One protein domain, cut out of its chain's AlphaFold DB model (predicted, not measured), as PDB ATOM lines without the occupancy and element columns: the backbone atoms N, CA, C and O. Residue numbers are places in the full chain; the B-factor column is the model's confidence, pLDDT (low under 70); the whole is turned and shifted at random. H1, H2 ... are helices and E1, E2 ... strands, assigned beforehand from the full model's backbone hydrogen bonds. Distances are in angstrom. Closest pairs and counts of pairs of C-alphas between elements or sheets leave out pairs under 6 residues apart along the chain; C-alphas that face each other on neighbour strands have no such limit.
ATOM      1  N   ILE A  46     205.931 245.391 185.925       81.06
ATOM      2  CA  ILE A  46     205.887 246.669 185.198       81.06
ATOM      3  C   ILE A  46     205.299 246.434 183.802       81.06
ATOM      4  O   ILE A  46     205.791 245.601 183.044       81.06
ATOM      5  N   GLN A  47     204.234 247.159 183.466       81.94
ATOM      6  CA  GLN A  47     203.536 247.108 182.183       81.94
ATOM      7  C   GLN A  47     203.682 248.456 181.470       81.94
ATOM      8  O   GLN A  47     203.004 249.412 181.851       81.94
ATOM      9  N   PRO A  48     204.563 248.580 180.464       79.00
ATOM     10  CA  PRO A  48     204.702 249.826 179.722       79.00
ATOM     11  C   PRO A  48     203.395 250.157 178.994       79.00
ATOM     12  O   PRO A  48     202.827 249.314 178.304       79.00
ATOM     13  N   ILE A  49     202.923 251.393 179.154       77.19
ATOM     14  CA  ILE A  49     201.782 251.948 178.414       77.19
ATOM     15  C   ILE A  49     202.307 252.614 177.138       77.19
ATOM     16  O   ILE A  49     201.749 252.445 176.058       77.19
ATOM     17  N   ASN A  50     203.402 253.368 177.259       78.00
ATOM     18  CA  ASN A  50     204.128 253.989 176.154       78.00
ATOM     19  C   ASN A  50     205.585 254.282 176.575       78.00
ATOM     20  O   ASN A  50     206.030 253.853 177.637       78.00
ATOM     21  N   GLN A  51     206.340 255.015 175.752       73.81
ATOM     22  CA  GLN A  51     207.755 255.326 176.013       73.81
ATOM     23  C   GLN A  51     208.007 256.186 177.264       73.81
ATOM     24  O   GLN A  51     209.147 256.282 177.712       73.81
ATOM     25  N   SER A  52     206.974 256.822 177.817       74.88
ATOM     26  CA  SER A  52     207.081 257.720 178.970       74.88
ATOM     27  C   SER A  52     206.119 257.369 180.101       74.88
ATOM     28  O   SER A  52     206.049 258.122 181.064       74.88
ATOM     29  N   GLN A  53     205.368 256.270 180.003       77.25
ATOM     30  CA  GLN A  53     204.391 255.864 181.016       77.25
ATOM     31  C   GLN A  53     204.344 254.342 181.142       77.25
ATOM     32  O   GLN A  53     204.350 253.623 180.139       77.25
ATOM     33  N   ALA A  54     204.226 253.846 182.366       80.44
ATOM     34  CA  ALA A  54     204.046 252.438 182.682       80.44
ATOM     35  C   ALA A  54     203.100 252.270 183.877       80.44
ATOM     36  O   ALA A  54     203.005 253.137 184.737       80.44
ATOM     37  N   ASN A  55     202.412 251.136 183.947       81.88
ATOM     38  CA  ASN A  55     201.655 250.724 185.121       81.88
ATOM     39  C   ASN A  55     202.432 249.644 185.877       81.88
ATOM     40  O   ASN A  55     202.861 248.647 185.302       81.88
ATOM     41  N   ILE A  56     202.613 249.836 187.170       84.69
ATOM     42  CA  ILE A  56     203.278 248.922 188.082       84.69
ATOM     43  C   ILE A  56     202.182 248.154 188.820       84.69
ATOM     44  O   ILE A  56     201.579 248.641 189.778       84.69
ATOM     45  N   LYS A  57     201.935 246.922 188.370       84.94
ATOM     46  CA  LYS A  57     200.978 246.014 188.997       84.94
ATOM     47  C   LYS A  57     201.585 245.383 190.236       84.94
ATOM     48  O   LYS A  57     202.580 244.656 190.154       84.94
ATOM     49  N   LEU A  58     200.957 245.652 191.374       83.62
ATOM     50  CA  LEU A  58     201.388 245.157 192.673       83.62
ATOM     51  C   LEU A  58     200.653 243.856 193.006       83.62
ATOM     52  O   LEU A  58     199.440 243.741 192.822       83.62
ATOM     53  N   ASN A  59     201.386 242.864 193.512       81.50
ATOM     54  CA  ASN A  59     200.771 241.645 194.038       81.50
ATOM     55  C   ASN A  59     200.008 241.958 195.334       81.50
ATOM     56  O   ASN A  59     200.322 242.916 196.036       81.50
ATOM     57  N   LYS A  60     199.043 241.108 195.711       80.06
ATOM     58  CA  LYS A  60     198.182 241.306 196.901       80.06
ATOM     59  C   LYS A  60     198.968 241.524 198.207       80.06
ATOM     60  O   LYS A  60     198.509 242.246 199.100       80.06
ATOM     61  N   ASN A  61     200.149 240.911 198.294       81.75
ATOM     62  CA  ASN A  61     201.050 240.962 199.442       81.75
ATOM     63  C   ASN A  61     201.957 242.210 199.467       81.75
ATOM     64  O   ASN A  61     202.652 242.451 200.446       81.75
ATOM     65  N   ILE A  62     201.931 243.031 198.416       82.94
ATOM     66  CA  ILE A  62     202.671 244.288 198.332       82.94
ATOM     67  C   ILE A  62     201.687 245.453 198.481       82.94
ATOM     68  O   ILE A  62     200.565 245.437 197.975       82.94
ATOM     69  N   SER A  63     202.090 246.474 199.224       86.38
ATOM     70  CA  SER A  63     201.437 247.786 199.264       86.38
ATOM     71  C   SER A  63     202.443 248.866 198.915       86.38
ATOM     72  O   SER A  63     203.641 248.604 198.856       86.38
ATOM     73  N   TYR A  64     201.965 250.081 198.684       85.00
ATOM     74  CA  TYR A  64     202.827 251.218 198.420       85.00
ATOM     75  C   TYR A  64     202.441 252.405 199.299       85.00
ATOM     76  O   TYR A  64     201.292 252.542 199.727       85.00
ATOM     77  N   LYS A  65     203.414 253.273 199.568       84.69
ATOM     78  CA  LYS A  65     203.203 254.596 200.157       84.69
ATOM     79  C   LYS A  65     203.953 255.624 199.331       84.69
ATOM     80  O   LYS A  65     205.085 255.379 198.933       84.69
ATOM     81  N   ILE A  66     203.322 256.769 199.106       79.31
ATOM     82  CA  ILE A  66     203.965 257.943 198.519       79.31
ATOM     83  C   ILE A  66     204.142 258.937 199.661       79.31
ATOM     84  O   ILE A  66     203.169 259.266 200.341       79.31
ATOM     85  N   SER A  67     205.385 259.317 199.931       74.44
ATOM     86  CA  SER A  67     205.736 260.327 200.931       74.44
ATOM     87  C   SER A  67     205.508 261.736 200.387       74.44
ATOM     88  O   SER A  67     205.462 261.924 199.175       74.44
ATOM     89  N   ASP A  68     205.476 262.733 201.270       66.88
ATOM     90  CA  ASP A  68     205.247 264.144 200.907       66.88
ATOM     91  C   ASP A  68     206.312 264.708 199.946       66.88
ATOM     92  O   ASP A  68     206.050 265.627 199.179       66.88
ATOM     93  N   ASN A  69     207.507 264.104 199.926       65.62
ATOM     94  CA  ASN A  69     208.588 264.427 198.984       65.62
ATOM     95  C   ASN A  69     208.448 263.724 197.620       65.62
ATOM     96  O   ASN A  69     209.395 263.704 196.835       65.62
ATOM     97  N   CYS A  70     207.311 263.081 197.358       67.81
ATOM     98  CA  CYS A  70     207.018 262.324 196.136       67.81
ATOM     99  C   CYS A  70     207.922 261.124 195.877       67.81
ATOM    100  O   CYS A  70     207.967 260.582 194.773       67.81
ATOM    101  N   ASN A  71     208.568 260.648 196.937       75.50
ATOM    102  CA  ASN A  71     209.229 259.357 196.949       75.50
ATOM    103  C   ASN A  71     208.177 258.272 197.182       75.50
ATOM    104  O   ASN A  71     207.426 258.325 198.160       75.50
ATOM    105  N   ALA A  72     208.142 257.275 196.304       80.56
ATOM    106  CA  ALA A  72     207.324 256.091 196.501       80.56
ATOM    107  C   ALA A  72     208.142 254.994 197.185       80.56
ATOM    108  O   ALA A  72     209.331 254.831 196.923       80.56
ATOM    109  N   LYS A  73     207.500 254.230 198.063       86.81
ATOM    110  CA  LYS A  73     208.078 253.042 198.690       86.81
ATOM    111  C   LYS A  73     207.116 251.879 198.558       86.81
ATOM    112  O   LYS A  73     205.909 252.060 198.731       86.81
ATOM    113  N   LEU A  74     207.651 250.696 198.296       87.38
ATOM    114  CA  LEU A  74     206.929 249.436 198.368       87.38
ATOM    115  C   LEU A  74     207.066 248.846 199.768       87.38
ATOM    116  O   LEU A  74     208.090 249.007 200.430       87.38
ATOM    117  N   ILE A  75     206.012 248.187 200.227       86.69
ATOM    118  CA  ILE A  75     205.920 247.576 201.547       86.69
ATOM    119  C   ILE A  75     205.417 246.152 201.357       86.69
ATOM    120  O   ILE A  75     204.276 245.944 200.932       86.69
ATOM    121  N   ASP A  76     206.261 245.185 201.695       86.06
ATOM    122  CA  ASP A  76     205.877 243.783 201.786       86.06
ATOM    123  C   ASP A  76     205.071 243.571 203.072       86.06
ATOM    124  O   ASP A  76     205.584 243.736 204.178       86.06
ATOM    125  N   LYS A  77     203.791 243.217 202.937       82.62
ATOM    126  CA  LYS A  77     202.878 243.026 204.072       82.62
ATOM    127  C   LYS A  77     203.198 241.766 204.872       82.62
ATOM    128  O   LYS A  77     202.873 241.722 206.053       82.62
ATOM    129  N   SER A  78     203.827 240.764 204.257       81.94
ATOM    130  CA  SER A  78     204.176 239.513 204.935       81.94
ATOM    131  C   SER A  78     205.405 239.646 205.826       81.94
ATOM    132  O   SER A  78     205.467 239.025 206.883       81.94
ATOM    133  N   THR A  79     206.373 240.475 205.425       82.62
ATOM    134  CA  THR A  79     207.641 240.639 206.155       82.62
ATOM    135  C   THR A  79     207.794 242.002 206.828       82.62
ATOM    136  O   THR A  79     208.700 242.183 207.638       82.62
ATOM    137  N   GLY A  80     206.946 242.978 206.489       80.75
ATOM    138  CA  GLY A  80     207.048 244.368 206.939       80.75
ATOM    139  C   GLY A  80     208.211 245.146 206.312       80.75
ATOM    140  O   GLY A  80     208.432 246.304 206.669       80.75
ATOM    141  N   LYS A  81     208.972 244.537 205.392       82.81
ATOM    142  CA  LYS A  81     210.108 245.188 204.735       82.81
ATOM    143  C   LYS A  81     209.634 246.304 203.816       82.81
ATOM    144  O   LYS A  81     208.623 246.170 203.128       82.81
ATOM    145  N   THR A  82     210.399 247.392 203.798       83.31
ATOM    146  CA  THR A  82     210.136 248.548 202.943       83.31
ATOM    147  C   THR A  82     211.292 248.771 201.979       83.31
ATOM    148  O   THR A  82     212.452 248.603 202.350       83.31
ATOM    149  N   GLU A  83     210.968 249.131 200.741       82.19
ATOM    150  CA  GLU A  83     211.937 249.398 199.679       82.19
ATOM    151  C   GLU A  83     211.573 250.705 198.977       82.19
ATOM    152  O   GLU A  83     210.422 250.906 198.583       82.19
ATOM    153  N   GLU A  84     212.532 251.621 198.861       81.69
ATOM    154  CA  GLU A  84     212.318 252.901 198.188       81.69
ATOM    155  C   GLU A  84     212.429 252.734 196.676       81.69
ATOM    156  O   GLU A  84     213.388 252.150 196.173       81.69
ATOM    157  N   LEU A  85     211.456 253.273 195.948       81.94
ATOM    158  CA  LEU A  85     211.495 253.298 194.498       81.94
ATOM    159  C   LEU A  85     212.386 254.451 194.015       81.94
ATOM    160  O   LEU A  85     212.326 255.557 194.566       81.94
ATOM    161  N   PRO A  86     213.212 254.218 192.982       80.50
ATOM    162  CA  PRO A  86     214.136 255.220 192.478       80.50
ATOM    163  C   PRO A  86     213.374 256.399 191.876       80.50
ATOM    164  O   PRO A  86     212.487 256.216 191.060       80.50
ATOM    165  N   THR A  87     213.757 257.627 192.208       78.25
ATOM    166  CA  THR A  87     213.125 258.836 191.643       78.25
ATOM    167  C   THR A  87     213.896 259.436 190.474       78.25
ATOM    168  O   THR A  87     213.399 260.331 189.791       78.25
ATOM    169  N   LYS A  88     215.109 258.942 190.208       79.81
ATOM    170  CA  LYS A  88     215.961 259.373 189.097       79.81
ATOM    171  C   LYS A  88     216.651 258.176 188.463       79.81
ATOM    172  O   LYS A  88     217.088 257.264 189.160       79.81
ATOM    173  N   THR A  89     216.781 258.204 187.146       82.88
ATOM    174  CA  THR A  89     217.563 257.230 186.380       82.88
ATOM    175  C   THR A  89     218.062 257.869 185.082       82.88
ATOM    176  O   THR A  89     217.946 259.081 184.892       82.88
ATOM    177  N   LYS A  90     218.654 257.076 184.192       83.00
ATOM    178  CA  LYS A  90     219.028 257.494 182.841       83.00
ATOM    179  C   LYS A  90     218.159 256.777 181.814       83.00
ATOM    180  O   LYS A  90     217.817 255.610 181.997       83.00
ATOM    181  N   ASP A  91     217.804 257.474 180.741       79.81
ATOM    182  CA  ASP A  91     217.180 256.848 179.579       79.81
ATOM    183  C   ASP A  91     218.192 255.991 178.797       79.81
ATOM    184  O   ASP A  91     219.390 255.954 179.092       79.81
ATOM    185  N   LYS A  92     217.714 255.329 177.738       77.81
ATOM    186  CA  LYS A  92     218.546 254.527 176.823       77.81
ATOM    187  C   LYS A  92     219.693 255.302 176.155       77.81
ATOM    188  O   LYS A  92     220.622 254.686 175.651       77.81
ATOM    189  N   ASN A  93     219.615 256.632 176.117       80.06
ATOM    190  CA  ASN A  93     220.619 257.517 175.532       80.06
ATOM    191  C   ASN A  93     221.561 258.100 176.604       80.06
ATOM    192  O   ASN A  93     222.337 259.009 176.310       80.06
ATOM    193  N   GLY A  94     221.466 257.635 177.854       79.56
ATOM    194  CA  GLY A  94     222.254 258.134 178.977       79.56
ATOM    195  C   GLY A  94     221.796 259.490 179.521       79.56
ATOM    196  O   GLY A  94     222.476 260.047 180.386       79.56
ATOM    197  N   LYS A  95     220.664 260.028 179.049       80.81
ATOM    198  CA  LYS A  95     220.131 261.315 179.505       80.81
ATOM    199  C   LYS A  95     219.395 261.152 180.829       80.81
ATOM    200  O   LYS A  95     218.674 260.168 181.001       80.81
ATOM    201  N   PRO A  96     219.543 262.100 181.764       77.94
ATOM    202  CA  PRO A  96     218.883 262.005 183.051       77.94
ATOM    203  C   PRO A  96     217.363 262.152 182.910       77.94
ATOM    204  O   PRO A  96     216.844 263.072 182.267       77.94
ATOM    205  N   VAL A  97     216.644 261.235 183.547       80.25
ATOM    206  CA  VAL A  97     215.186 261.227 183.624       80.25
ATOM    207  C   VAL A  97     214.738 261.081 185.072       80.25
ATOM    208  O   VAL A  97     215.382 260.434 185.900       80.25
ATOM    209  N   ILE A  98     213.607 261.698 185.369       81.56
ATOM    210  CA  ILE A  98     212.914 261.639 186.643       81.56
ATOM    211  C   ILE A  98     211.807 260.594 186.524       81.56
ATOM    212  O   ILE A  98     211.093 260.548 185.520       81.56
ATOM    213  N   LEU A  99     211.683 259.761 187.551       80.88
ATOM    214  CA  LEU A  99     210.637 258.759 187.686       80.88
ATOM    215  C   LEU A  99     209.576 259.291 188.650       80.88
ATOM    216  O   LEU A  99     209.861 259.592 189.809       80.88
ATOM    217  N   ALA A 100     208.365 259.434 188.131       80.25
ATOM    218  CA  ALA A 100     207.211 259.964 188.823       80.25
ATOM    219  C   ALA A 100     206.248 258.847 189.174       80.25
ATOM    220  O   ALA A 100     205.839 258.102 188.289       80.25
ATOM    221  N   TYR A 101     205.851 258.758 190.436       80.88
ATOM    222  CA  TYR A 101     204.927 257.731 190.887       80.88
ATOM    223  C   TYR A 101     203.597 258.353 191.287       80.88
ATOM    224  O   TYR A 101     203.559 259.246 192.130       80.88
ATOM    225  N   GLU A 102     202.515 257.849 190.708       80.00
ATOM    226  CA  GLU A 102     201.146 258.297 190.955       80.00
ATOM    227  C   GLU A 102     200.289 257.114 191.428       80.00
ATOM    228  O   GLU A 102     200.537 255.953 191.083       80.00
ATOM    229  N   LYS A 103     199.270 257.400 192.244       81.06
ATOM    230  CA  LYS A 103     198.345 256.374 192.744       81.06
ATOM    231  C   LYS A 103     197.446 255.888 191.606       81.06
ATOM    232  O   LYS A 103     196.770 256.702 190.988       81.06
ATOM    233  N   ASP A 104     197.371 254.575 191.387       79.69
ATOM    234  CA  ASP A 104     196.445 253.956 190.425       79.69
ATOM    235  C   ASP A 104     195.662 252.817 191.096       79.69
ATOM    236  O   ASP A 104     195.896 251.623 190.884       79.69
ATOM    237  N   GLY A 105     194.771 253.193 192.017       82.56
ATOM    238  CA  GLY A 105     194.052 252.243 192.865       82.56
ATOM    239  C   GLY A 105     195.013 251.380 193.690       82.56
ATOM    240  O   GLY A 105     195.808 251.896 194.478       82.56
ATOM    241  N   ASN A 106     194.949 250.057 193.494       81.44
ATOM    242  CA  ASN A 106     195.851 249.092 194.140       81.44
ATOM    243  C   ASN A 106     197.214 248.959 193.437       81.44
ATOM    244  O   ASN A 106     198.087 248.258 193.942       81.44
ATOM    245  N   ASN A 107     197.383 249.601 192.283       84.00
ATOM    246  CA  ASN A 107     198.609 249.627 191.501       84.00
ATOM    247  C   ASN A 107     199.256 251.016 191.589       84.00
ATOM    248  O   ASN A 107     198.738 251.933 192.234       84.00
ATOM    249  N   LEU A 108     200.408 251.159 190.945       82.25
ATOM    250  CA  LEU A 108     201.157 252.406 190.912       82.25
ATOM    251  C   LEU A 108     201.419 252.788 189.457       82.25
ATOM    252  O   LEU A 108     201.937 251.988 188.686       82.25
ATOM    253  N   LYS A 109     201.089 254.011 189.065       82.62
ATOM    254  CA  LYS A 109     201.451 254.521 187.746       82.62
ATOM    255  C   LYS A 109     202.844 255.143 187.811       82.62
ATOM    256  O   LYS A 109     203.171 255.828 188.775       82.62
ATOM    257  N   LEU A 110     203.657 254.880 186.797       82.69
ATOM    258  CA  LEU A 110     204.996 255.423 186.620       82.69
ATOM    259  C   LEU A 110     205.023 256.308 185.373       82.69
ATOM    260  O   LEU A 110     204.829 255.797 184.273       82.69
ATOM    261  N   ASP A 111     205.346 257.588 185.535       78.69
ATOM    262  CA  ASP A 111     205.648 258.489 184.424       78.69
ATOM    263  C   ASP A 111     207.159 258.792 184.381       78.69
ATOM    264  O   ASP A 111     207.796 259.074 185.397       78.69
ATOM    265  N   VAL A 112     207.752 258.725 183.191       80.81
ATOM    266  CA  VAL A 112     209.171 259.006 182.937       80.81
ATOM    267  C   VAL A 112     209.287 260.383 182.299       80.81
ATOM    268  O   VAL A 112     208.777 260.623 181.202       80.81
ATOM    269  N   ILE A 113     209.977 261.296 182.975       78.00
ATOM    270  CA  ILE A 113     210.061 262.705 182.587       78.00
ATOM    271  C   ILE A 113     211.521 263.072 182.358       78.00
ATOM    272  O   ILE A 113     212.357 262.893 183.234       78.00
ATOM    273  N   ASN A 114     211.842 263.645 181.200       77.75
ATOM    274  CA  ASN A 114     213.192 264.149 180.944       77.75
ATOM    275  C   ASN A 114     213.544 265.261 181.945       77.75
ATOM    276  O   ASN A 114     212.809 266.248 182.034       77.75
ATOM    277  N   GLU A 115     214.672 265.148 182.660       72.31
ATOM    278  CA  GLU A 115     215.067 266.139 183.678       72.31
ATOM    279  C   GLU A 115     215.253 267.534 183.051       72.31
ATOM    280  O   GLU A 115     214.866 268.546 183.644       72.31
ATOM    281  N   ASP A 116     215.705 267.583 181.798       69.19
ATOM    282  CA  ASP A 116     215.870 268.816 181.021       69.19
ATOM    283  C   ASP A 116     214.535 269.488 180.662       69.19
ATOM    284  O   ASP A 116     214.452 270.712 180.592       69.19
ATOM    285  N   LYS A 117     213.468 268.697 180.471       63.34
ATOM    286  CA  LYS A 117     212.117 269.187 180.131       63.34
ATOM    287  C   LYS A 117     211.193 269.293 181.349       63.34
ATOM    288  O   LYS A 117     210.067 269.775 181.234       63.34
ATOM    289  N   SER A 118     211.671 268.891 182.527       57.66
ATOM    290  CA  SER A 118     210.899 268.838 183.777       57.66
ATOM    291  C   SER A 118     210.370 270.207 184.241       57.66
ATOM    292  O   SER A 118     209.378 270.277 184.970       57.66
ATOM    293  N   THR A 119     210.975 271.309 183.779       51.41
ATOM    294  CA  THR A 119     210.487 272.689 183.963       51.41
ATOM    295  C   THR A 119     209.242 273.007 183.143       51.41
ATOM    296  O   THR A 119     208.410 273.783 183.604       51.41
ATOM    297  N   GLN A 120     209.120 272.445 181.937       47.72
ATOM    298  CA  GLN A 120     208.083 272.800 180.966       47.72
ATOM    299  C   GLN A 120     206.836 271.929 181.082       47.72
ATOM    300  O   GLN A 120     205.737 272.423 180.864       47.72
ATOM    301  N   THR A 121     206.981 270.640 181.393       46.50
ATOM    302  CA  THR A 121     205.867 269.698 181.201       46.50
ATOM    303  C   THR A 121     204.983 269.532 182.436       46.50
ATOM    304  O   THR A 121     203.810 269.218 182.283       46.50
ATOM    305  N   ARG A 122     205.504 269.744 183.655       48.47
ATOM    306  CA  ARG A 122     204.775 269.396 184.895       48.47
ATOM    307  C   ARG A 122     205.198 270.180 186.145       48.47
ATOM    308  O   ARG A 122     205.076 269.694 187.262       48.47
ATOM    309  N   GLY A 123     205.757 271.380 185.979       45.56
ATOM    310  CA  GLY A 123     206.141 272.229 187.110       45.56
ATOM    311  C   GLY A 123     207.202 271.628 188.040       45.56
ATOM    312  O   GLY A 123     207.505 272.251 189.041       45.56
ATOM    313  N   TRP A 124     207.820 270.486 187.727       44.56
ATOM    314  CA  TRP A 124     208.621 269.674 188.653       44.56
ATOM    315  C   TRP A 124     209.817 270.418 189.258       44.56
ATOM    316  O   TRP A 124     210.093 270.280 190.445       44.56
ATOM    317  N   LYS A 125     210.500 271.290 188.498       42.56
ATOM    318  CA  LYS A 125     211.586 272.120 189.066       42.56
ATOM    319  C   LYS A 125     211.091 273.216 190.020       42.56
ATOM    320  O   LYS A 125     211.865 273.674 190.854       42.56
ATOM    321  N   LYS A 126     209.826 273.639 189.911       41.97
ATOM    322  CA  LYS A 126     209.163 274.539 190.874       41.97
ATOM    323  C   LYS A 126     208.349 273.775 191.930       41.97
ATOM    324  O   LYS A 126     208.180 274.285 193.022       41.97
ATOM    325  N   GLY A 127     207.913 272.552 191.639       40.47
ATOM    326  CA  GLY A 127     207.057 271.688 192.452       40.47
ATOM    327  C   GLY A 127     207.824 270.746 193.375       40.47
ATOM    328  O   GLY A 127     207.291 270.343 194.395       40.47
ATOM    329  N   LEU A 128     209.122 270.522 193.138       43.03
ATOM    330  CA  LEU A 128     210.023 270.046 194.193       43.03
ATOM    331  C   LEU A 128     210.191 271.102 195.312       43.03
ATOM    332  O   LEU A 128     210.667 270.774 196.393       43.03
ATOM    333  N   LYS A 129     209.778 272.365 195.076       39.19
ATOM    334  CA  LYS A 129     209.550 273.364 196.136       39.19
ATOM    335  C   LYS A 129     208.122 273.351 196.698       39.19
ATOM    336  O   LYS A 129     207.885 274.009 197.700       39.19
ATOM    337  N   CYS A 130     207.187 272.568 196.160       41.00
ATOM    338  CA  CYS A 130     205.864 272.380 196.775       41.00
ATOM    339  C   CYS A 130     205.879 271.392 197.959       41.00
ATOM    340  O   CYS A 130     204.826 270.982 198.429       41.00
TER     341      CYS A 130
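What this domain is: This is residues 46 to 130 of the 145 residues of the protein "Pathogenicity island protein" of Staphylococcus epidermidis CIM40 (UniProt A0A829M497). A large curled sheet of five strands, E1, E2, E8, E7 and E6, is partly covered on one face by a small three-stranded sheet, E3, E4 and E5, as a loosely closed sandwich. After E8 the printed part runs off beyond that strand's end into a tail with two very short helices, H1 and H2. The 85 printed residues hold eight named strands and then two named helices, E1 to E8 followed by H1 and H2, and the class is mostly strand. Both sheets are antiparallel, in the orders E1 - E2 - E8 - E7 - E6 and E3 - E4 - E5. The whole is compact, with a radius of gyration of the C-alphas of 13.6 A and spans of 40 by 28 by 22 A.

Where its parts are: Find C-alpha 46 at (205.887, 246.669, 185.198), where E1 begins; it runs to residue 50, and E2 follows with residues 53 to 57. Next come E3, residues 62 to 66, E4, residues 72 to 76, E5, residues 82 to 84, and E6, residues 88 to 90. From C-alpha 96 at (218.883, 262.005, 183.051) E7 runs 25.0 A to residue 104, and E8, residues 107 to 114, runs 23.1 A. H1 holds residues 118 to 121, and H2, residues 124 to 127, ends at C-alpha 127 at (207.057, 271.688, 192.452).

How they stand to each other: Begin in the five-stranded sheet, strongly twisted, with E1 and E6 as its edge strands. In the hairpin E1 and E2, look for N 47 and O 55, 2.7 A apart. E2 and E8 have N 56 and O 108 at 2.7 A. In the hairpin E7 and E8 you find N 98 and O 113 at 2.7 A, and in the hairpin E6 and E7, N 97 and O 89 at 2.9 A. E6, E7 and E8 form a meander, each strand the antiparallel neighbour of the one before; E3, E4 and E5 form another. There N 63 and O 75 are 2.8 A apart, as are N 74 and O 83. The two sheets form a sandwich, two sheets face to face, their facing parts 9.5 A centre to centre and their strands at 37 degrees. The closest C-alphas of E4 and E7, those of Ala 72 and Tyr 101, are 6.3 A apart. H1 is not on the five-stranded sheet, but only just, with 4 pairs of C-alphas within 10 A; H2 is not on it either, with 3. H1 and H2 touch only at the corner by their link, closest at the C-alphas of Thr 119 and Lys 125, 5.3 A. Both are too short for an O i to N i+4 pair; the one O i to N i+3 pair is within hydrogen-bond range in H2, not in H1.

The domain as a whole: The two C-alphas farthest apart, those of Ser 78 and Gln 120, are 41.2 A apart. The printed part has no cut, and its nine links between named elements are tight. The mean pLDDT of the printed part is 74.7; look for values under 70 at residues 68 to 70 and 116 to 130.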